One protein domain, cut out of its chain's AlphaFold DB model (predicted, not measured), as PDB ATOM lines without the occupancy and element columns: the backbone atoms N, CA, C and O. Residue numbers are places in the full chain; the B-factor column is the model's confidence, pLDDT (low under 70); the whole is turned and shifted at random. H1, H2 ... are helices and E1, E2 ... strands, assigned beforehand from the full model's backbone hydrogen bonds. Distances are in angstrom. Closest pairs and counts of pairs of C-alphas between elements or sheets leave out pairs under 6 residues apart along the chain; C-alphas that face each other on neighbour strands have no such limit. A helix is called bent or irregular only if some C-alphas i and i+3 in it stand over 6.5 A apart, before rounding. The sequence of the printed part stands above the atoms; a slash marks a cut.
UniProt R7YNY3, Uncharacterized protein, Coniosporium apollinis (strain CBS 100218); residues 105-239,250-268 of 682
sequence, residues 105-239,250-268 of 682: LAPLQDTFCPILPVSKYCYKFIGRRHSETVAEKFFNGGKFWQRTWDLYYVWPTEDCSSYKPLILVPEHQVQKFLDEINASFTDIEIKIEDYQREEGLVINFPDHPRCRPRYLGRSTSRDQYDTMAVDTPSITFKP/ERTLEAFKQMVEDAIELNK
ATOM      1  N   LEU A 105     -43.335-123.416  49.194       91.94
ATOM      2  CA  LEU A 105     -42.288-123.159  48.206       91.94
ATOM      3  C   LEU A 105     -40.941-123.716  48.672       91.94
ATOM      4  O   LEU A 105     -40.563-123.556  49.835       91.94
ATOM      5  N   ALA A 106     -40.213-124.309  47.734       91.75
ATOM      6  CA  ALA A 106     -38.835-124.715  47.924       91.75
ATOM      7  C   ALA A 106     -37.924-123.514  48.271       91.75
ATOM      8  O   ALA A 106     -38.184-122.381  47.824       91.75
ATOM      9  N   PRO A 107     -36.843-123.749  49.040       88.19
ATOM     10  CA  PRO A 107     -35.766-122.779  49.225       88.19
ATOM     11  C   PRO A 107     -35.186-122.291  47.887       88.19
ATOM     12  O   PRO A 107     -35.148-123.034  46.913       88.19
ATOM     13  N   LEU A 108     -34.732-121.033  47.840       77.56
ATOM     14  CA  LEU A 108     -34.295-120.364  46.601       77.56
ATOM     15  C   LEU A 108     -33.051-120.967  45.943       77.56
ATOM     16  O   LEU A 108     -32.885-120.834  44.740       77.56
ATOM     17  N   GLN A 109     -32.180-121.592  46.730       78.31
ATOM     18  CA  GLN A 109     -30.897-122.121  46.264       78.31
ATOM     19  C   GLN A 109     -30.942-123.631  46.001       78.31
ATOM     20  O   GLN A 109     -29.925-124.222  45.647       78.31
ATOM     21  N   ASP A 110     -32.101-124.263  46.197       87.75
ATOM     22  CA  ASP A 110     -32.227-125.698  46.002       87.75
ATOM     23  C   ASP A 110     -32.364-126.011  44.508       87.75
ATOM     24  O   ASP A 110     -33.224-125.484  43.798       87.75
ATOM     25  N   THR A 111     -31.527-126.927  44.044       94.38
ATOM     26  CA  THR A 111     -31.611-127.550  42.728       94.38
ATOM     27  C   THR A 111     -32.354-128.878  42.819       94.38
ATOM     28  O   THR A 111     -32.374-129.554  43.855       94.38
ATOM     29  N   PHE A 112     -32.993-129.267  41.719       97.12
ATOM     30  CA  PHE A 112     -33.911-130.400  41.698       97.12
ATOM     31  C   PHE A 112     -33.657-131.325  40.517       97.12
ATOM     32  O   PHE A 112     -33.273-130.885  39.439       97.12
ATOM     33  N   CYS A 113     -33.959-132.607  40.697       97.25
ATOM     34  CA  CYS A 113     -33.914-133.615  39.650       97.25
ATOM     35  C   CYS A 113     -35.311-134.194  39.402       97.25
ATOM     36  O   CYS A 113     -36.028-134.489  40.363       97.25
ATOM     37  N   PRO A 114     -35.714-134.439  38.144       96.69
ATOM     38  CA  PRO A 114     -36.950-135.151  37.855       96.69
ATOM     39  C   PRO A 114     -36.829-136.613  38.308       96.69
ATOM     40  O   PRO A 114     -35.972-137.368  37.843       96.69
ATOM     41  N   ILE A 115     -37.712-137.039  39.215       96.56
ATOM     42  CA  ILE A 115     -37.567-138.329  39.911       96.56
ATOM     43  C   ILE A 115     -37.669-139.536  38.970       96.56
ATOM     44  O   ILE A 115     -37.032-140.561  39.195       96.56
ATOM     45  N   LEU A 116     -38.432-139.431  37.876       93.62
ATOM     46  CA  LEU A 116     -38.586-140.530  36.920       93.62
ATOM     47  C   LEU A 116     -37.292-140.812  36.129       93.62
ATOM     48  O   LEU A 116     -36.894-141.978  36.071       93.62
ATOM     49  N   PRO A 117     -36.595-139.813  35.553       92.06
ATOM     50  CA  PRO A 117     -35.225-139.986  35.070       92.06
ATOM     51  C   PRO A 117     -34.261-140.556  36.115       92.06
ATOM     52  O   PRO A 117     -33.549-141.506  35.794       92.06
ATOM     53  N   VAL A 118     -34.298-140.070  37.361       94.69
ATOM     54  CA  VAL A 118     -33.441-140.582  38.450       94.69
ATOM     55  C   VAL A 118     -33.746-142.054  38.766       94.69
ATOM     56  O   VAL A 118     -32.834-142.861  38.914       94.69
ATOM     57  N   SER A 119     -35.016-142.467  38.756       93.81
ATOM     58  CA  SER A 119     -35.407-143.872  38.969       93.81
ATOM     59  C   SER A 119     -34.910-144.829  37.879       93.81
ATOM     60  O   SER A 119     -34.956-146.044  38.045       93.81
ATOM     61  N   LYS A 120     -34.439-144.284  36.752       90.44
ATOM     62  CA  LYS A 120     -33.872-145.015  35.612       90.44
ATOM     63  C   LYS A 120     -32.392-144.684  35.417       90.44
ATOM     64  O   LYS A 120     -31.862-144.936  34.334       90.44
ATOM     65  N   TYR A 121     -31.743-144.092  36.423       89.94
ATOM     66  CA  TYR A 121     -30.409-143.513  36.284       89.94
ATOM     67  C   TYR A 121     -29.390-144.537  35.787       89.94
ATOM     68  O   TYR A 121     -28.661-144.259  34.838       89.94
ATOM     69  N   CYS A 122     -29.403-145.751  36.349       86.50
ATOM     70  CA  CYS A 122     -28.499-146.820  35.932       86.50
ATOM     71  C   CYS A 122     -28.604-147.152  34.439       86.50
ATOM     72  O   CYS A 122     -27.585-147.269  33.774       86.50
ATOM     73  N   TYR A 123     -29.811-147.184  33.878       81.81
ATOM     74  CA  TYR A 123     -30.019-147.510  32.466       81.81
ATOM     75  C   TYR A 123     -29.764-146.337  31.510       81.81
ATOM     76  O   TYR A 123     -29.612-146.547  30.305       81.81
ATOM     77  N   LYS A 124     -29.801-145.098  32.016       79.56
ATOM     78  CA  LYS A 124     -29.703-143.879  31.199       79.56
ATOM     79  C   LYS A 124     -28.324-143.235  31.215       79.56
ATOM     80  O   LYS A 124     -27.918-142.686  30.196       79.56
ATOM     81  N   PHE A 125     -27.641-143.287  32.352       82.06
ATOM     82  CA  PHE A 125     -26.459-142.469  32.622       82.06
ATOM     83  C   PHE A 125     -25.240-143.286  33.049       82.06
ATOM     84  O   PHE A 125     -24.140-142.748  33.081       82.06
ATOM     85  N   ILE A 126     -25.408-144.580  33.339       79.00
ATOM     86  CA  ILE A 126     -24.291-145.483  33.616       79.00
ATOM     87  C   ILE A 126     -24.001-146.303  32.359       79.00
ATOM     88  O   ILE A 126     -24.907-146.790  31.680       79.00
ATOM     89  N   GLY A 127     -22.716-146.466  32.042       68.38
ATOM     90  CA  GLY A 127     -22.281-147.346  30.965       68.38
ATOM     91  C   GLY A 127     -22.806-148.771  31.169       68.38
ATOM     92  O   GLY A 127     -22.825-149.290  32.286       68.38
ATOM     93  N   ARG A 128     -23.209-149.434  30.079       66.75
ATOM     94  CA  ARG A 128     -23.861-150.757  30.130       66.75
ATOM     95  C   ARG A 128     -23.093-151.803  30.939       66.75
ATOM     96  O   ARG A 128     -23.728-152.614  31.595       66.75
ATOM     97  N   ARG A 129     -21.756-151.730  30.941       73.81
ATOM     98  CA  ARG A 129     -20.860-152.606  31.714       73.81
ATOM     99  C   ARG A 129     -21.203-152.665  33.207       73.81
ATOM    100  O   ARG A 129     -21.094-153.723  33.804       73.81
ATOM    101  N   HIS A 130     -21.592-151.536  33.790       76.56
ATOM    102  CA  HIS A 130     -21.868-151.419  35.223       76.56
ATOM    103  C   HIS A 130     -23.359-151.206  35.516       76.56
ATOM    104  O   HIS A 130     -23.798-151.362  36.654       76.56
ATOM    105  N   SER A 131     -24.152-150.868  34.490       82.62
ATOM    106  CA  SER A 131     -25.585-150.594  34.614       82.62
ATOM    107  C   SER A 131     -26.344-151.742  35.271       82.62
ATOM    108  O   SER A 131     -27.192-151.470  36.114       82.62
ATOM    109  N   GLU A 132     -26.088-152.992  34.886       83.69
ATOM    110  CA  GLU A 132     -26.839-154.145  35.396       83.69
ATOM    111  C   GLU A 132     -26.489-154.450  36.851       83.69
ATOM    112  O   GLU A 132     -27.380-154.525  37.688       83.69
ATOM    113  N   THR A 133     -25.201-154.483  37.196       87.62
ATOM    114  CA  THR A 133     -24.747-154.707  38.577       87.62
ATOM    115  C   THR A 133     -25.258-153.621  39.530       87.62
ATOM    116  O   THR A 133     -25.710-153.903  40.644       87.62
ATOM    117  N   VAL A 134     -25.242-152.359  39.087       88.88
ATOM    118  CA  VAL A 134     -25.824-151.249  39.852       88.88
ATOM    119  C   VAL A 134     -27.346-151.400  39.941       88.88
ATOM    120  O   VAL A 134     -27.918-151.209  41.019       88.88
ATOM    121  N   ALA A 135     -28.010-151.774  38.842       90.69
ATOM    122  CA  ALA A 135     -29.451-151.990  38.809       90.69
ATOM    123  C   ALA A 135     -29.883-153.099  39.773       90.69
ATOM    124  O   ALA A 135     -30.773-152.877  40.592       90.69
ATOM    125  N   GLU A 136     -29.224-154.252  39.757       92.06
ATOM    126  CA  GLU A 136     -29.497-155.369  40.658       92.06
ATOM    127  C   GLU A 136     -29.431-154.956  42.121       92.06
ATOM    128  O   GLU A 136     -30.315-155.310  42.906       92.06
ATOM    129  N   LYS A 137     -28.415-154.176  42.502       93.44
ATOM    130  CA  LYS A 137     -28.214-153.781  43.897       93.44
ATOM    131  C   LYS A 137     -29.165-152.668  44.344       93.44
ATOM    132  O   LYS A 137     -29.660-152.749  45.466       93.44
ATOM    133  N   PHE A 138     -29.461-151.686  43.491       94.25
ATOM    134  CA  PHE A 138     -30.124-150.441  43.908       94.25
ATOM    135  C   PHE A 138     -31.471-150.127  43.241       94.25
ATOM    136  O   PHE A 138     -32.219-149.312  43.777       94.25
ATOM    137  N   PHE A 139     -31.817-150.756  42.115       93.69
ATOM    138  CA  PHE A 139     -32.998-150.391  41.317       93.69
ATOM    139  C   PHE A 139     -34.007-151.539  41.163       93.69
ATOM    140  O   PHE A 139     -35.205-151.330  41.379       93.69
ATOM    141  N   ASN A 140     -33.538-152.747  40.837       90.00
ATOM    142  CA  ASN A 140     -34.357-153.934  40.590       90.00
ATOM    143  C   ASN A 140     -35.206-154.295  41.815       90.00
ATOM    144  O   ASN A 140     -34.805-154.075  42.958       90.00
ATOM    145  N   GLY A 141     -36.398-154.851  41.582       87.31
ATOM    146  CA  GLY A 141     -37.347-155.175  42.656       87.31
ATOM    147  C   GLY A 141     -37.899-153.943  43.384       87.31
ATOM    148  O   GLY A 141     -38.334-154.040  44.528       87.31
ATOM    149  N   GLY A 142     -37.836-152.762  42.756       87.38
ATOM    150  CA  GLY A 142     -38.351-151.517  43.323       87.38
ATOM    151  C   GLY A 142     -37.487-150.917  44.434       87.38
ATOM    152  O   GLY A 142     -37.948-150.004  45.116       87.38
ATOM    153  N   LYS A 143     -36.239-151.377  44.610       93.75
ATOM    154  CA  LYS A 143     -35.313-150.910  45.661       93.75
ATOM    155  C   LYS A 143     -35.111-149.394  45.664       93.75
ATOM    156  O   LYS A 143     -35.038-148.798  46.734       93.75
ATOM    157  N   PHE A 144     -35.121-148.758  44.492       95.88
ATOM    158  CA  PHE A 144     -35.056-147.298  44.370       95.88
ATOM    159  C   PHE A 144     -36.192-146.596  45.138       95.88
ATOM    160  O   PHE A 144     -35.979-145.570  45.783       95.88
ATOM    161  N   TRP A 145     -37.396-147.169  45.090       95.31
ATOM    162  CA  TRP A 145     -38.607-146.616  45.698       95.31
ATOM    163  C   TRP A 145     -38.750-146.945  47.181       95.31
ATOM    164  O   TRP A 145     -39.529-146.296  47.861       95.31
ATOM    165  N   GLN A 146     -38.005-147.930  47.687       92.69
ATOM    166  CA  GLN A 146     -37.962-148.274  49.116       92.69
ATOM    167  C   GLN A 146     -37.125-147.271  49.931       92.69
ATOM    168  O   GLN A 146     -37.016-147.382  51.151       92.69
ATOM    169  N   ARG A 147     -36.510-146.296  49.254       93.25
ATOM    170  CA  ARG A 147     -35.768-145.191  49.857       93.25
ATOM    171  C   ARG A 147     -36.712-144.045  50.197       93.25
ATOM    172  O   ARG A 147     -37.736-143.849  49.548       93.25
ATOM    173  N   THR A 148     -36.321-143.255  51.187       96.38
ATOM    174  CA  THR A 148     -37.021-142.018  51.526       96.38
ATOM    175  C   THR A 148     -36.672-140.916  50.528       96.38
ATOM    176  O   THR A 148     -35.505-140.548  50.409       96.38
ATOM    177  N   TRP A 149     -37.687-140.372  49.863       97.44
ATOM    178  CA  TRP A 149     -37.585-139.238  48.950       97.44
ATOM    179  C   TRP A 149     -38.484-138.100  49.420       97.44
ATOM    180  O   TRP A 149     -39.672-138.307  49.678       97.44
ATOM    181  N   ASP A 150     -37.926-136.894  49.498       97.38
ATOM    182  CA  ASP A 150     -38.716-135.678  49.642       97.38
ATOM    183  C   ASP A 150     -39.145-135.219  48.250       97.38
ATOM    184  O   ASP A 150     -38.322-134.908  47.389       97.38
ATOM    185  N   LEU A 151     -40.452-135.232  48.016       97.81
ATOM    186  CA  LEU A 151     -41.046-134.969  46.718       97.81
ATOM    187  C   LEU A 151     -41.469-133.511  46.620       97.81
ATOM    188  O   LEU A 151     -42.087-132.955  47.530       97.81
ATOM    189  N   TYR A 152     -41.184-132.921  45.470       97.50
ATOM    190  CA  TYR A 152     -41.624-131.592  45.077       97.50
ATOM    191  C   TYR A 152     -42.337-131.666  43.731       97.50
ATOM    192  O   TYR A 152     -42.180-132.638  42.992       97.50
ATOM    193  N   TYR A 153     -43.125-130.652  43.394       96.25
ATOM    194  CA  TYR A 153     -43.829-130.593  42.118       96.25
ATOM    195  C   TYR A 153     -43.810-129.197  41.502       96.25
ATOM    196  O   TYR A 153     -43.795-128.183  42.206       96.25
ATOM    197  N   VAL A 154     -43.852-129.166  40.169       94.69
ATOM    198  CA  VAL A 154     -44.161-127.982  39.358       94.69
ATOM    199  C   VAL A 154     -45.182-128.349  38.287       94.69
ATOM    200  O   VAL A 154     -45.200-129.476  37.785       94.69
ATOM    201  N   TRP A 155     -46.034-127.394  37.927       92.25
ATOM    202  CA  TRP A 155     -46.970-127.556  36.819       92.25
ATOM    203  C   TRP A 155     -46.368-126.983  35.532       92.25
ATOM    204  O   TRP A 155     -45.911-125.838  35.549       92.25
ATOM    205  N   PRO A 156     -46.374-127.745  34.424       87.06
ATOM    206  CA  PRO A 156     -46.044-127.202  33.115       87.06
ATOM    207  C   PRO A 156     -47.001-126.073  32.728       87.06
ATOM    208  O   PRO A 156     -48.153-126.034  33.167       87.06
ATOM    209  N   THR A 157     -46.526-125.153  31.894       82.50
ATOM    210  CA  THR A 157     -47.399-124.124  31.311       82.50
ATOM    211  C   THR A 157     -48.284-124.724  30.217       82.50
ATOM    212  O   THR A 157     -47.980-125.803  29.711       82.50
ATOM    213  N   GLU A 158     -49.336-124.010  29.808       72.75
ATOM    214  CA  GLU A 158     -50.291-124.468  28.781       72.75
ATOM    215  C   GLU A 158     -49.633-124.849  27.439       72.75
ATOM    216  O   GLU A 158     -50.170-125.690  26.724       72.75
ATOM    217  N   ASP A 159     -48.453-124.301  27.134       71.38
ATOM    218  CA  ASP A 159     -47.728-124.538  25.877       71.38
ATOM    219  C   ASP A 159     -46.750-125.732  25.923       71.38
ATOM    220  O   ASP A 159     -46.113-126.047  24.917       71.38
ATOM    221  N   CYS A 160     -46.574-126.384  27.077       74.69
ATOM    222  CA  CYS A 160     -45.659-127.524  27.213       74.69
ATOM    223  C   CYS A 160     -46.264-128.812  26.625       74.69
ATOM    224  O   CYS A 160     -47.478-129.005  26.596       74.69
ATOM    225  N   SER A 161     -45.419-129.770  26.228       73.31
ATOM    226  CA  SER A 161     -45.881-131.012  25.584       73.31
ATOM    227  C   SER A 161     -46.611-131.991  26.516       73.31
ATOM    228  O   SER A 161     -47.131-133.017  26.063       73.31
ATOM    229  N   SER A 162     -46.637-131.715  27.821       78.31
ATOM    230  CA  SER A 162     -47.318-132.510  28.841       78.31
ATOM    231  C   SER A 162     -48.118-131.609  29.770       78.31
ATOM    232  O   SER A 162     -47.591-130.643  30.304       78.31
ATOM    233  N   TYR A 163     -49.358-132.010  30.053       81.81
ATOM    234  CA  TYR A 163     -50.238-131.357  31.029       81.81
ATOM    235  C   TYR A 163     -50.158-131.984  32.429       81.81
ATOM    236  O   TYR A 163     -50.967-131.667  33.295       81.81
ATOM    237  N   LYS A 164     -49.240-132.933  32.656       88.44
ATOM    238  CA  LYS A 164     -49.056-133.597  33.959       88.44
ATOM    239  C   LYS A 164     -48.022-132.857  34.811       88.44
ATOM    240  O   LYS A 164     -47.040-132.380  34.240       88.44
ATOM    241  N   PRO A 165     -48.180-132.826  36.145       92.19
ATOM    242  CA  PRO A 165     -47.192-132.212  37.018       92.19
ATOM    243  C   PRO A 165     -45.859-132.958  36.922       92.19
ATOM    244  O   PRO A 165     -45.815-134.190  36.844       92.19
ATOM    245  N   LEU A 166     -44.766-132.201  36.927       94.62
ATOM    246  CA  LEU A 166     -43.421-132.750  36.989       94.62
ATOM    247  C   LEU A 166     -43.057-132.969  38.458       94.62
ATOM    248  O   LEU A 166     -43.016-132.009  39.228       94.62
ATOM    249  N   ILE A 167     -42.794-134.223  38.833       97.25
ATOM    250  CA  ILE A 167     -42.383-134.585  40.193       97.25
ATOM    251  C   ILE A 167     -40.859-134.599  40.291       97.25
ATOM    252  O   ILE A 167     -40.158-135.177  39.452       97.25
ATOM    253  N   LEU A 168     -40.362-133.957  41.335       98.00
ATOM    254  CA  LEU A 168     -38.973-133.592  41.540       98.00
ATOM    255  C   LEU A 168     -38.475-134.116  42.889       98.00
ATOM    256  O   LEU A 168     -39.255-134.271  43.829       98.00
ATOM    257  N   VAL A 169     -37.169-134.333  42.985       97.81
ATOM    258  CA  VAL A 169     -36.435-134.588  44.233       97.81
ATOM    259  C   VAL A 169     -35.271-133.604  44.344       97.81
ATOM    260  O   VAL A 169     -34.712-133.237  43.309       97.81
ATOM    261  N   PRO A 170     -34.882-133.152  45.545       97.44
ATOM    262  CA  PRO A 170     -33.709-132.301  45.708       97.44
ATOM    263  C   PRO A 170     -32.423-132.973  45.206       97.44
ATOM    264  O   PRO A 170     -32.193-134.155  45.478       97.44
ATOM    265  N   GLU A 171     -31.547-132.214  44.540       95.94
ATOM    266  CA  GLU A 171     -30.277-132.723  43.997       95.94
ATOM    267  C   GLU A 171     -29.423-133.387  45.083       95.94
ATOM    268  O   GLU A 171     -28.865-134.456  44.862       95.94
ATOM    269  N   HIS A 172     -29.382-132.825  46.294       94.75
ATOM    270  CA  HIS A 172     -28.594-133.386  47.394       94.75
ATOM    271  C   HIS A 172     -29.039-134.805  47.802       94.75
ATOM    272  O   HIS A 172     -28.208-135.607  48.231       94.75
ATOM    273  N   GLN A 173     -30.329-135.152  47.656       96.44
ATOM    274  CA  GLN A 173     -30.806-136.519  47.912       96.44
ATOM    275  C   GLN A 173     -30.346-137.477  46.807       96.44
ATOM    276  O   GLN A 173     -30.018-138.631  47.089       96.44
ATOM    277  N   VAL A 174     -30.284-136.994  45.563       96.44
ATOM    278  CA  VAL A 174     -29.748-137.755  44.428       96.44
ATOM    279  C   VAL A 174     -28.246-137.952  44.583       96.44
ATOM    280  O   VAL A 174     -27.788-139.083  44.473       96.44
ATOM    281  N   GLN A 175     -27.491-136.906  44.924       95.19
ATOM    282  CA  GLN A 175     -26.049-137.002  45.144       95.19
ATOM    283  C   GLN A 175     -25.724-138.011  46.248       95.19
ATOM    284  O   GLN A 175     -24.935-138.920  46.024       95.19
ATOM    285  N   LYS A 176     -26.431-137.953  47.385       96.00
ATOM    286  CA  LYS A 176     -26.282-138.948  48.457       96.00
ATOM    287  C   LYS A 176     -26.546-140.378  47.969       96.00
ATOM    288  O   LYS A 176     -25.853-141.308  48.369       96.00
ATOM    289  N   PHE A 177     -27.551-140.571  47.115       96.12
ATOM    290  CA  PHE A 177     -27.822-141.876  46.516       96.12
ATOM    291  C   PHE A 177     -26.685-142.341  45.593       96.12
ATOM    292  O   PHE A 177     -26.310-143.511  45.653       96.12
ATOM    293  N   LEU A 178     -26.102-141.448  44.790       94.44
ATOM    294  CA  LEU A 178     -24.941-141.769  43.954       94.44
ATOM    295  C   LEU A 178     -23.697-142.088  44.797       94.44
ATOM    296  O   LEU A 178     -23.000-143.054  44.500       94.44
ATOM    297  N   ASP A 179     -23.469-141.360  45.891       93.88
ATOM    298  CA  ASP A 179     -22.361-141.617  46.817       93.88
ATOM    299  C   ASP A 179     -22.472-143.012  47.460       93.88
ATOM    300  O   ASP A 179     -21.476-143.716  47.611       93.88
ATOM    301  N   GLU A 180     -23.688-143.461  47.789       94.50
ATOM    302  CA  GLU A 180     -23.938-144.820  48.292       94.50
ATOM    303  C   GLU A 180     -23.683-145.908  47.236       94.50
ATOM    304  O   GLU A 180     -23.226-147.009  47.576       94.50
ATOM    305  N   ILE A 181     -23.965-145.613  45.962       93.00
ATOM    306  CA  ILE A 181     -23.604-146.493  44.845       93.00
ATOM    307  C   ILE A 181     -22.080-146.576  44.747       93.00
ATOM    308  O   ILE A 181     -21.544-147.680  44.758       93.00
ATOM    309  N   ASN A 182     -21.374-145.446  44.741       92.75
ATOM    310  CA  ASN A 182     -19.910-145.418  44.677       92.75
ATOM    311  C   ASN A 182     -19.269-146.135  45.872       92.75
ATOM    312  O   ASN A 182     -18.341-146.912  45.707       92.75
ATOM    313  N   ALA A 183     -19.810-145.979  47.083       92.94
ATOM    314  CA  ALA A 183     -19.324-146.704  48.260       92.94
ATOM    315  C   ALA A 183     -19.534-148.230  48.172       92.94
ATOM    316  O   ALA A 183     -18.917-148.996  48.912       92.94
ATOM    317  N   SER A 184     -20.430-148.686  47.293       91.12
ATOM    318  CA  SER A 184     -20.771-150.094  47.106       91.12
ATOM    319  C   SER A 184     -19.915-150.832  46.082       91.12
ATOM    320  O   SER A 184     -20.030-152.060  46.015       91.12
ATOM    321  N   PHE A 185     -19.103-150.115  45.305       87.25
ATOM    322  CA  PHE A 185     -18.329-150.649  44.190       87.25
ATOM    323  C   PHE A 185     -16.932-150.026  44.175       87.25
ATOM    324  O   PHE A 185     -16.774-148.827  44.345       87.25
ATOM    325  N   THR A 186     -15.891-150.833  43.983       82.25
ATOM    326  CA  THR A 186     -14.498-150.348  44.020       82.25
ATOM    327  C   THR A 186     -13.991-149.845  42.669       82.25
ATOM    328  O   THR A 186     -12.935-149.227  42.602       82.25
ATOM    329  N   ASP A 187     -14.709-150.156  41.594       80.44
ATOM    330  CA  ASP A 187     -14.348-149.917  40.195       80.44
ATOM    331  C   ASP A 187     -15.289-148.925  39.491       80.44
ATOM    332  O   ASP A 187     -15.207-148.754  38.276       80.44
ATOM    333  N   ILE A 188     -16.188-148.279  40.241       79.06
ATOM    334  CA  ILE A 188     -17.206-147.373  39.713       79.06
ATOM    335  C   ILE A 188     -17.105-146.023  40.423       79.06
ATOM    336  O   ILE A 188     -17.199-145.945  41.644       79.06
ATOM    337  N   GLU A 189     -16.992-144.961  39.631       84.12
ATOM    338  CA  GLU A 189     -17.103-143.579  40.086       84.12
ATOM    339  C   GLU A 189     -18.187-142.883  39.258       84.12
ATOM    340  O   GLU A 189     -17.999-142.563  38.086       84.12
ATOM    341  N   ILE A 190     -19.365-142.713  39.853       85.31
ATOM    342  CA  ILE A 190     -20.520-142.063  39.234       85.31
ATOM    343  C   ILE A 190     -20.701-140.687  39.856       85.31
ATOM    344  O   ILE A 190     -20.830-140.552  41.072       85.31
ATOM    345  N   LYS A 191     -20.815-139.672  39.008       86.94
ATOM    346  CA  LYS A 191     -21.218-138.320  39.393       86.94
ATOM    347  C   LYS A 191     -22.208-137.762  38.379       86.94
ATOM    348  O   LYS A 191     -22.337-138.297  37.277       86.94
ATOM    349  N   ILE A 192     -22.909-136.700  38.767       82.81
ATOM    350  CA  ILE A 192     -23.735-135.937  37.834       82.81
ATOM    351  C   ILE A 192     -22.800-135.099  36.961       82.81
ATOM    352  O   ILE A 192     -22.175-134.158  37.449       82.81
ATOM    353  N   GLU A 193     -22.705-135.455  35.684       76.25
ATOM    354  CA  GLU A 193     -21.844-134.777  34.709       76.25
ATOM    355  C   GLU A 193     -22.515-133.521  34.135       76.25
ATOM    356  O   GLU A 193     -23.743-133.442  34.047       76.25
ATOM    357  N   ASP A 194     -21.718-132.563  33.656       66.19
ATOM    358  CA  ASP A 194     -22.224-131.286  33.129       66.19
ATOM    359  C   ASP A 194     -23.195-131.477  31.959       66.19
ATOM    360  O   ASP A 194     -24.254-130.852  31.924       66.19
ATOM    361  N   TYR A 195     -22.928-132.435  31.064       63.34
ATOM    362  CA  TYR A 195     -23.849-132.740  29.965       63.34
ATOM    363  C   TYR A 195     -25.220-133.234  30.465       63.34
ATOM    364  O   TYR A 195     -26.232-133.026  29.805       63.34
ATOM    365  N   GLN A 196     -25.285-133.895  31.627       77.44
ATOM    366  CA  GLN A 196     -26.548-134.367  32.204       77.44
ATOM    367  C   GLN A 196     -27.334-133.200  32.804       77.44
ATOM    368  O   GLN A 196     -28.564-133.185  32.727       77.44
ATOM    369  N   ARG A 197     -26.630-132.207  33.362       84.44
ATOM    370  CA  ARG A 197     -27.225-130.933  33.793       84.44
ATOM    371  C   ARG A 197     -27.797-130.186  32.589       84.44
ATOM    372  O   ARG A 197     -28.955-129.785  32.628       84.44
ATOM    373  N   GLU A 198     -27.037-130.104  31.497       71.06
ATOM    374  CA  GLU A 198     -27.487-129.518  30.226       71.06
ATOM    375  C   GLU A 198     -28.693-130.257  29.615       71.06
ATOM    376  O   GLU A 198     -29.527-129.636  28.962       71.06
ATOM    377  N   GLU A 199     -28.826-131.572  29.827       75.50
ATOM    378  CA  GLU A 199     -29.979-132.365  29.370       75.50
ATOM    379  C   GLU A 199     -31.189-132.342  30.330       75.50
ATOM    380  O   GLU A 199     -32.154-133.079  30.116       75.50
ATOM    381  N   GLY A 200     -31.164-131.507  31.374       84.88
ATOM    382  CA  GLY A 200     -32.297-131.301  32.283       84.88
ATOM    383  C   GLY A 200     -32.407-132.319  33.422       84.88
ATOM    384  O   GLY A 200     -33.472-132.449  34.030       84.88
ATOM    385  N   LEU A 201     -31.335-133.065  33.734       90.31
ATOM    386  CA  LEU A 201     -31.317-133.956  34.904       90.31
ATOM    387  C   LEU A 201     -31.235-133.171  36.216       90.31
ATOM    388  O   LEU A 201     -31.760-133.627  37.229       90.31
ATOM    389  N   VAL A 202     -30.593-132.005  36.195       93.94
ATOM    390  CA  VAL A 202     -30.576-131.059  37.310       93.94
ATOM    391  C   VAL A 202     -31.141-129.741  36.818       93.94
ATOM    392  O   VAL A 202     -30.704-129.215  35.799       93.94
ATOM    393  N   ILE A 203     -32.107-129.214  37.554       92.12
ATOM    394  CA  ILE A 203     -32.853-128.018  37.201       92.12
ATOM    395  C   ILE A 203     -32.698-127.007  38.332       92.12
ATOM    396  O   ILE A 203     -33.006-127.302  39.490       92.12
ATOM    397  N   ASN A 204     -32.251-125.807  37.971       91.25
ATOM    398  CA  ASN A 204     -32.277-124.637  38.836       91.25
ATOM    399  C   ASN A 204     -33.454-123.749  38.414       91.25
ATOM    400  O   ASN A 204     -33.390-123.070  37.388       91.25
ATOM    401  N   PHE A 205     -34.561-123.826  39.152       89.31
ATOM    402  CA  PHE A 205     -35.781-123.109  38.791       89.31
ATOM    403  C   PHE A 205     -35.627-121.599  39.022       89.31
ATOM    404  O   PHE A 205     -35.026-121.201  40.019       89.31
ATOM    405  N   PRO A 206     -36.213-120.742  38.163       85.62
ATOM    406  CA  PRO A 206     -36.141-119.298  38.355       85.62
ATOM    407  C   PRO A 206     -36.694-118.855  39.712       85.62
ATOM    408  O   PRO A 206     -37.686-119.416  40.194       85.62
ATOM    409  N   ASP A 207     -36.116-117.791  40.278       85.06
ATOM    410  CA  ASP A 207     -36.610-117.161  41.505       85.06
ATOM    411  C   ASP A 207     -37.920-116.403  41.249       85.06
ATOM    412  O   ASP A 207     -37.989-115.181  41.124       85.06
ATOM    413  N   HIS A 208     -38.995-117.172  41.119       87.00
ATOM    414  CA  HIS A 208     -40.340-116.655  41.006       87.00
ATOM    415  C   HIS A 208     -41.330-117.631  41.659       87.00
ATOM    416  O   HIS A 208     -41.314-118.819  41.330       87.00
ATOM    417  N   PRO A 209     -42.250-117.189  42.540       87.25
ATOM    418  CA  PRO A 209     -43.177-118.092  43.239       87.25
ATOM    419  C   PRO A 209     -44.083-118.950  42.334       87.25
ATOM    420  O   PRO A 209     -44.611-119.965  42.783       87.25
ATOM    421  N   ARG A 210     -44.285-118.555  41.066       86.62
ATOM    422  CA  ARG A 210     -45.009-119.366  40.061       86.62
ATOM    423  C   ARG A 210     -44.137-120.394  39.322       86.62
ATOM    424  O   ARG A 210     -44.691-121.263  38.665       86.62
ATOM    425  N   CYS A 211     -42.813-120.281  39.405       89.94
ATOM    426  CA  CYS A 211     -41.854-121.168  38.735       89.94
ATOM    427  C   CYS A 211     -41.153-122.112  39.722       89.94
ATOM    428  O   CYS A 211     -40.654-123.161  39.328       89.94
ATOM    429  N   ARG A 212     -41.112-121.742  41.008       91.06
ATOM    430  CA  ARG A 212     -40.435-122.519  42.044       91.06
ATOM    431  C   ARG A 212     -41.197-123.796  42.418       91.06
ATOM    432  O   ARG A 212     -42.423-123.744  42.567       91.06
ATOM    433  N   PRO A 213     -40.487-124.917  42.643       95.44
ATOM    434  CA  PRO A 213     -41.093-126.152  43.114       95.44
ATOM    435  C   PRO A 213     -41.810-125.988  44.447       95.44
ATOM    436  O   PRO A 213     -41.384-125.230  45.320       95.44
ATOM    437  N   ARG A 214     -42.895-126.739  44.614       94.38
ATOM    438  CA  ARG A 214     -43.660-126.809  45.861       94.38
ATOM    439  C   ARG A 214     -43.520-128.180  46.491       94.38
ATOM    440  O   ARG A 214     -43.509-129.180  45.782       94.38
ATOM    441  N   TYR A 215     -43.424-128.229  47.813       96.19
ATOM    442  CA  TYR A 215     -43.316-129.481  48.547       96.19
ATOM    443  C   TYR A 215     -44.598-130.304  48.391       96.19
ATOM    444  O   TYR A 215     -45.697-129.812  48.655       96.19
ATOM    445  N   LEU A 216     -44.456-131.552  47.951       96.25
ATOM    446  CA  LEU A 216     -45.545-132.514  47.788       96.25
ATOM    447  C   LEU A 216     -45.682-133.419  49.019       96.25
ATOM    448  O   LEU A 216     -46.785-133.820  49.375       96.25
ATOM    449  N   GLY A 217     -44.566-133.734  49.676       95.31
ATOM    450  CA  GLY A 217     -44.514-134.606  50.847       95.31
ATOM    451  C   GLY A 217     -43.361-135.601  50.767       95.31
ATOM    452  O   GLY A 217     -42.511-135.514  49.884       95.31
ATOM    453  N   ARG A 218     -43.337-136.565  51.684       96.38
ATOM    454  CA  ARG A 218     -42.283-137.579  51.779       96.38
ATOM    455  C   ARG A 218     -42.824-138.951  51.396       96.38
ATOM    456  O   ARG A 218     -43.845-139.372  51.931       96.38
ATOM    457  N   SER A 219     -42.113-139.642  50.511       96.25
ATOM    458  CA  SER A 219     -42.421-141.014  50.106       96.25
ATOM    459  C   SER A 219     -41.321-141.973  50.553       96.25
ATOM    460  O   SER A 219     -40.141-141.638  50.494       96.25
ATOM    461  N   THR A 220     -41.706-143.168  50.991       95.62
ATOM    462  CA  THR A 220     -40.808-144.289  51.318       95.62
ATOM    463  C   THR A 220     -41.166-145.569  50.561       95.62
ATOM    464  O   THR A 220     -40.652-146.641  50.882       95.62
ATOM    465  N   SER A 221     -42.109-145.501  49.618       95.44
ATOM    466  CA  SER A 221     -42.516-146.646  48.804       95.44
ATOM    467  C   SER A 221     -43.025-146.216  47.431       95.44
ATOM    468  O   SER A 221     -43.398-145.061  47.200       95.44
ATOM    469  N   ARG A 222     -43.085-147.174  46.501       94.75
ATOM    470  CA  ARG A 222     -43.632-146.934  45.162       94.75
ATOM    471  C   ARG A 222     -45.100-146.506  45.225       94.75
ATOM    472  O   ARG A 222     -45.456-145.516  44.596       94.75
ATOM    473  N   ASP A 223     -45.906-147.190  46.033       94.06
ATOM    474  CA  ASP A 223     -47.340-146.904  46.165       94.06
ATOM    475  C   ASP A 223     -47.603-145.512  46.752       94.06
ATOM    476  O   ASP A 223     -48.507-144.809  46.298       94.06
ATOM    477  N   GLN A 224     -46.793-145.079  47.727       95.00
ATOM    478  CA  GLN A 224     -46.879-143.720  48.269       95.00
ATOM    479  C   GLN A 224     -46.554-142.682  47.195       95.00
ATOM    480  O   GLN A 224     -47.305-141.727  47.029       95.00
ATOM    481  N   TYR A 225     -45.479-142.894  46.428       95.88
ATOM    482  CA  TYR A 225     -45.143-142.020  45.306       95.88
ATOM    483  C   TYR A 225     -46.284-141.955  44.279       95.88
ATOM    484  O   TYR A 225     -46.682-140.860  43.891       95.88
ATOM    485  N   ASP A 226     -46.823-143.102  43.854       93.31
ATOM    486  CA  ASP A 226     -47.871-143.153  42.831       93.31
ATOM    487  C   ASP A 226     -49.160-142.465  43.313       93.31
ATOM    488  O   ASP A 226     -49.748-141.684  42.564       93.31
ATOM    489  N   THR A 227     -49.544-142.668  44.577       94.31
ATOM    490  CA  THR A 227     -50.682-141.974  45.205       94.31
ATOM    491  C   THR A 227     -50.463-140.460  45.211       94.31
ATOM    492  O   THR A 227     -51.297-139.709  44.719       94.31
ATOM    493  N   MET A 228     -49.303-140.000  45.687       94.38
ATOM    494  CA  MET A 228     -48.980-138.571  45.757       94.38
ATOM    495  C   MET A 228     -48.880-137.916  44.374       94.38
ATOM    496  O   MET A 228     -49.280-136.769  44.210       94.38
ATOM    497  N   ALA A 229     -48.356-138.630  43.375       92.25
ATOM    498  CA  ALA A 229     -48.260-138.131  42.010       92.25
ATOM    499  C   ALA A 229     -49.649-137.940  41.379       92.25
ATOM    500  O   ALA A 229     -49.863-136.955  40.670       92.25
ATOM    501  N   VAL A 230     -50.597-138.842  41.658       92.00
ATOM    502  CA  VAL A 230     -51.999-138.715  41.229       92.00
ATOM    503  C   VAL A 230     -52.706-137.587  41.982       92.00
ATOM    504  O   VAL A 230     -53.358-136.755  41.352       92.00
ATOM    505  N   ASP A 231     -52.505-137.509  43.295       92.31
ATOM    506  CA  ASP A 231     -53.148-136.536  44.184       92.31
ATOM    507  C   ASP A 231     -52.380-135.202  44.272       92.31
ATOM    508  O   ASP A 231     -52.545-134.432  45.223       92.31
ATOM    509  N   THR A 232     -51.531-134.907  43.280       94.06
ATOM    510  CA  THR A 232     -50.762-133.658  43.244       94.06
ATOM    511  C   THR A 232     -51.723-132.464  43.270       94.06
ATOM    512  O   THR A 232     -52.629-132.400  42.430       94.06
ATOM    513  N   PRO A 233     -51.540-131.486  44.180       92.88
ATOM    514  CA  PRO A 233     -52.429-130.335  44.258       92.88
ATOM    515  C   PRO A 233     -52.514-129.573  42.931       92.88
ATOM    516  O   PRO A 233     -51.526-129.466  42.197       92.88
ATOM    517  N   SER A 234     -53.689-129.007  42.636       87.56
ATOM    518  CA  SER A 234     -53.928-128.271  41.390       87.56
ATOM    519  C   SER A 234     -52.971-127.087  41.221       87.56
ATOM    520  O   SER A 234     -52.457-126.533  42.193       87.56
ATOM    521  N   ILE A 235     -52.794-126.626  39.980       83.38
ATOM    522  CA  ILE A 235     -51.999-125.425  39.665       83.38
ATOM    523  C   ILE A 235     -52.479-124.164  40.411       83.38
ATOM    524  O   ILE A 235     -51.713-123.231  40.634       83.38
ATOM    525  N   THR A 236     -53.748-124.142  40.825       82.81
ATOM    526  CA  THR A 236     -54.373-123.046  41.577       82.81
ATOM    527  C   THR A 236     -54.239-123.178  43.096       82.81
ATOM    528  O   THR A 236     -54.650-122.268  43.816       82.81
ATOM    529  N   PHE A 237     -53.691-124.286  43.602       85.62
ATOM    530  CA  PHE A 237     -53.540-124.516  45.033       85.62
ATOM    531  C   PHE A 237     -52.527-123.544  45.652       85.62
ATOM    532  O   PHE A 237     -51.401-123.412  45.171       85.62
ATOM    533  N   LYS A 238     -52.917-122.901  46.759       77.69
ATOM    534  CA  LYS A 238     -52.058-122.021  47.559       77.69
ATOM    535  C   LYS A 238     -52.210-122.340  49.053       77.69
ATOM    536  O   LYS A 238     -53.345-122.429  49.531       77.69
ATOM    537  N   PRO A 239     -51.108-122.482  49.808       82.56
ATOM    538  CA  PRO A 239     -51.131-122.519  51.265       82.56
ATOM    539  C   PRO A 239     -51.801-121.284  51.890       82.56
ATOM    540  O   PRO A 239     -51.785-120.184  51.334       82.56
ATOM    541  N   GLU A 250     -41.933-112.384  30.685       72.56
ATOM    542  CA  GLU A 250     -41.988-113.262  29.506       72.56
ATOM    543  C   GLU A 250     -40.729-114.129  29.366       72.56
ATOM    544  O   GLU A 250     -40.823-115.343  29.225       72.56
ATOM    545  N   ARG A 251     -39.547-113.539  29.565       63.50
ATOM    546  CA  ARG A 251     -38.264-114.254  29.527       63.50
ATOM    547  C   ARG A 251     -38.125-115.316  30.620       63.50
ATOM    548  O   ARG A 251     -37.598-116.399  30.375       63.50
ATOM    549  N   THR A 252     -38.562-115.008  31.839       72.12
ATOM    550  CA  THR A 252     -38.535-115.948  32.972       72.12
ATOM    551  C   THR A 252     -39.509-117.092  32.734       72.12
ATOM    552  O   THR A 252     -39.204-118.246  33.036       72.12
ATOM    553  N   LEU A 253     -40.663-116.781  32.140       81.06
ATOM    554  CA  LEU A 253     -41.648-117.767  31.734       81.06
ATOM    555  C   LEU A 253     -41.105-118.681  30.627       81.06
ATOM    556  O   LEU A 253     -41.259-119.890  30.733       81.06
ATOM    557  N   GLU A 254     -40.440-118.140  29.605       75.19
ATOM    558  CA  GLU A 254     -39.791-118.916  28.539       75.19
ATOM    559  C   GLU A 254     -38.673-119.819  29.071       75.19
ATOM    560  O   GLU A 254     -38.613-120.996  28.718       75.19
ATOM    561  N   ALA A 255     -37.820-119.310  29.965       75.06
ATOM    562  CA  ALA A 255     -36.776-120.115  30.596       75.06
ATOM    563  C   ALA A 255     -37.376-121.262  31.425       75.06
ATOM    564  O   ALA A 255     -36.948-122.407  31.298       75.06
ATOM    565  N   PHE A 256     -38.411-120.972  32.221       86.56
ATOM    566  CA  PHE A 256     -39.150-121.989  32.968       86.56
ATOM    567  C   PHE A 256     -39.784-123.034  32.041       86.56
ATOM    568  O   PHE A 256     -39.671-124.231  32.301       86.56
ATOM    569  N   LYS A 257     -40.408-122.594  30.939       85.75
ATOM    570  CA  LYS A 257     -40.984-123.470  29.910       85.75
ATOM    571  C   LYS A 257     -39.940-124.429  29.352       85.75
ATOM    572  O   LYS A 257     -40.179-125.632  29.351       85.75
ATOM    573  N   GLN A 258     -38.791-123.904  28.930       83.00
ATOM    574  CA  GLN A 258     -37.715-124.709  28.359       83.00
ATOM    575  C   GLN A 258     -37.197-125.743  29.367       83.00
ATOM    576  O   GLN A 258     -37.138-126.923  29.043       83.00
ATOM    577  N   MET A 259     -36.927-125.334  30.612       87.25
ATOM    578  CA  MET A 259     -36.457-126.239  31.671       87.25
ATOM    579  C   MET A 259     -37.435-127.389  31.950       87.25
ATOM    580  O   MET A 259     -37.027-128.539  32.117       87.25
ATOM    581  N   VAL A 260     -38.737-127.088  32.014       89.56
ATOM    582  CA  VAL A 260     -39.774-128.106  32.236       89.56
ATOM    583  C   VAL A 260     -39.892-129.035  31.027       89.56
ATOM    584  O   VAL A 260     -40.028-130.247  31.208       89.56
ATOM    585  N   GLU A 261     -39.804-128.500  29.810       87.50
ATOM    586  CA  GLU A 261     -39.856-129.289  28.579       87.50
ATOM    587  C   GLU A 261     -38.654-130.235  28.461       87.50
ATOM    588  O   GLU A 261     -38.848-131.430  28.238       87.50
ATOM    589  N   ASP A 262     -37.438-129.755  28.729       82.38
ATOM    590  CA  ASP A 262     -36.218-130.572  28.724       82.38
ATOM    591  C   ASP A 262     -36.327-131.734  29.723       82.38
ATOM    592  O   ASP A 262     -36.028-132.886  29.398       82.38
ATOM    593  N   ALA A 263     -36.863-131.476  30.921       86.88
ATOM    594  CA  ALA A 263     -37.095-132.504  31.933       86.88
ATOM    595  C   ALA A 263     -38.164-133.535  31.518       86.88
ATOM    596  O   ALA A 263     -38.035-134.736  31.798       86.88
ATOM    597  N   ILE A 264     -39.225-133.093  30.831       86.69
ATOM    598  CA  ILE A 264     -40.250-133.971  30.251       86.69
ATOM    599  C   ILE A 264     -39.635-134.839  29.146       86.69
ATOM    600  O   ILE A 264     -39.854-136.057  29.118       86.69
ATOM    601  N   GLU A 265     -38.853-134.241  28.247       84.19
ATOM    602  CA  GLU A 265     -38.150-134.937  27.173       84.19
ATOM    603  C   GLU A 265     -37.148-135.954  27.707       84.19
ATOM    604  O   GLU A 265     -37.066-137.066  27.178       84.19
ATOM    605  N   LEU A 266     -36.436-135.621  28.786       83.25
ATOM    606  CA  LEU A 266     -35.480-136.517  29.424       83.25
ATOM    607  C   LEU A 266     -36.146-137.817  29.876       83.25
ATOM    608  O   LEU A 266     -35.511-138.873  29.876       83.25
ATOM    609  N   ASN A 267     -37.434-137.791  30.228       80.00
ATOM    610  CA  ASN A 267     -38.183-138.989  30.591       80.00
ATOM    611  C   ASN A 267     -38.630-139.826  29.371       80.00
ATOM    612  O   ASN A 267     -38.755-141.049  29.507       80.00
ATOM    613  N   LYS A 268     -38.821-139.217  28.191       78.00
ATOM    614  CA  LYS A 268     -39.278-139.889  26.961       78.00
ATOM    615  C   LYS A 268     -38.154-140.709  26.303       78.00
ATOM    616  O   LYS A 268     -36.993-140.311  26.253       78.00
TER     617      LYS A 268
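Overview. This is residues 105 to 239 and 250 to 268 of the 682 residues of an uncharacterized protein of Coniosporium apollinis (strain CBS 100218) (UniProt R7YNY3). A small, strongly twisted sheet of four strands, E1 to E4, sits in the middle, with the helix H7 over one face and the longest helix, H8, on the other. From the end of E3, H5 runs away from the sheet toward one end of the domain, where H2 and H3 sit, while H8 reaches toward the opposite end. The printed part has 154 residues with eight named helices and four named strands, in the order E1 H1 H2 H3 H4 E2 E3 H5 H6 E4 H7 H8; the sheet's order is E1 E3 E2 E4, all antiparallel, and the class is mixed, helices and strands. The whole is compact, with a radius of gyration of the C-alphas of 15.6 A, and spans 47 by 31 by 27 A, only just elongated.

Along the chain. Find C-alpha 112 at (-33.911, -130.400, 41.698), where E1, residues 112 to 114, begins. H1 is residues 115 to 118, H2 121 to 125, H3 128 to 138, 15.1 A long, and H4 140 to 146. H3 and H4 are irregular: C-alphas 129 and 132 are 7.2 A apart, and C-alphas 141 and 144 are 8.4 A apart. Read on to E2, residues 149 to 154, 16.2 A, and E3, residues 166 to 170, 13.1 A. H5, residues 171 to 183, runs 18.3 A from (-30.277, -132.723, 43.997). Then come H6, residues 194 to 198, E4, 214 to 219, 14.9 A, and H7, 222 to 230, 12.4 A. H8, residues 250 to 267, runs 26.0 A to C-alpha 267 at (-38.183, -138.989, 30.591).

Arrangement. Start at the hairpin E2 and E3, where N 168 and O 152 are 2.8 A apart, within hydrogen-bond range. So are N 113 and O 169 of E1 and E3, 2.8 A, and N 151 and O 217 of E2 and E4, 2.8 A. The domain has three layers, helices on both faces of a sheet: H8 on one face, H7 on the other. H7 is over E2, along the strands at 18 degrees on the local plane, at a height over the sheet of 8.7 A. H1, on the same face as H7, only just touches H8, by the latter's residues 266 to 267 alone, with 3 pairs of C-alphas within 8 A; the closest are Pro 117 and Asn 267, 5.5 A. H5 only grazes the sheet, with residues 171 to 174. H4 touches H7, closest C-alphas Trp 145 and Arg 222, 5.1 A, and H2 touches H3, closest C-alphas Cys 122 and Ser 131, 4.9 A. H3 and H5 are close but not clearly touching, 7.2 A between C-alphas 134 and 181. H6 touches no helix and is not on the sheet. Every O i to N i+4 pair is within hydrogen-bond range in H2, H5, H6, H7 and H8; H3 has 5 of 7, H4 has 1 of 3 beside 3 of 4 O i to N i+3 pairs, and H1 is too short for an O i to N i+4 pair.

Size, cuts and confidence. The C-alphas farthest apart are those of Thr 186 and Glu 250, 48.4 A. Residues 240 to 249 are not printed, and C-alphas 239 and 250 are 25.4 A apart across the cut. The links E2 to E3 and H6 to E4 are long. Mean pLDDT of the printed part is 87.9; residues 127 to 128, 194 to 195 and 251 are under 70.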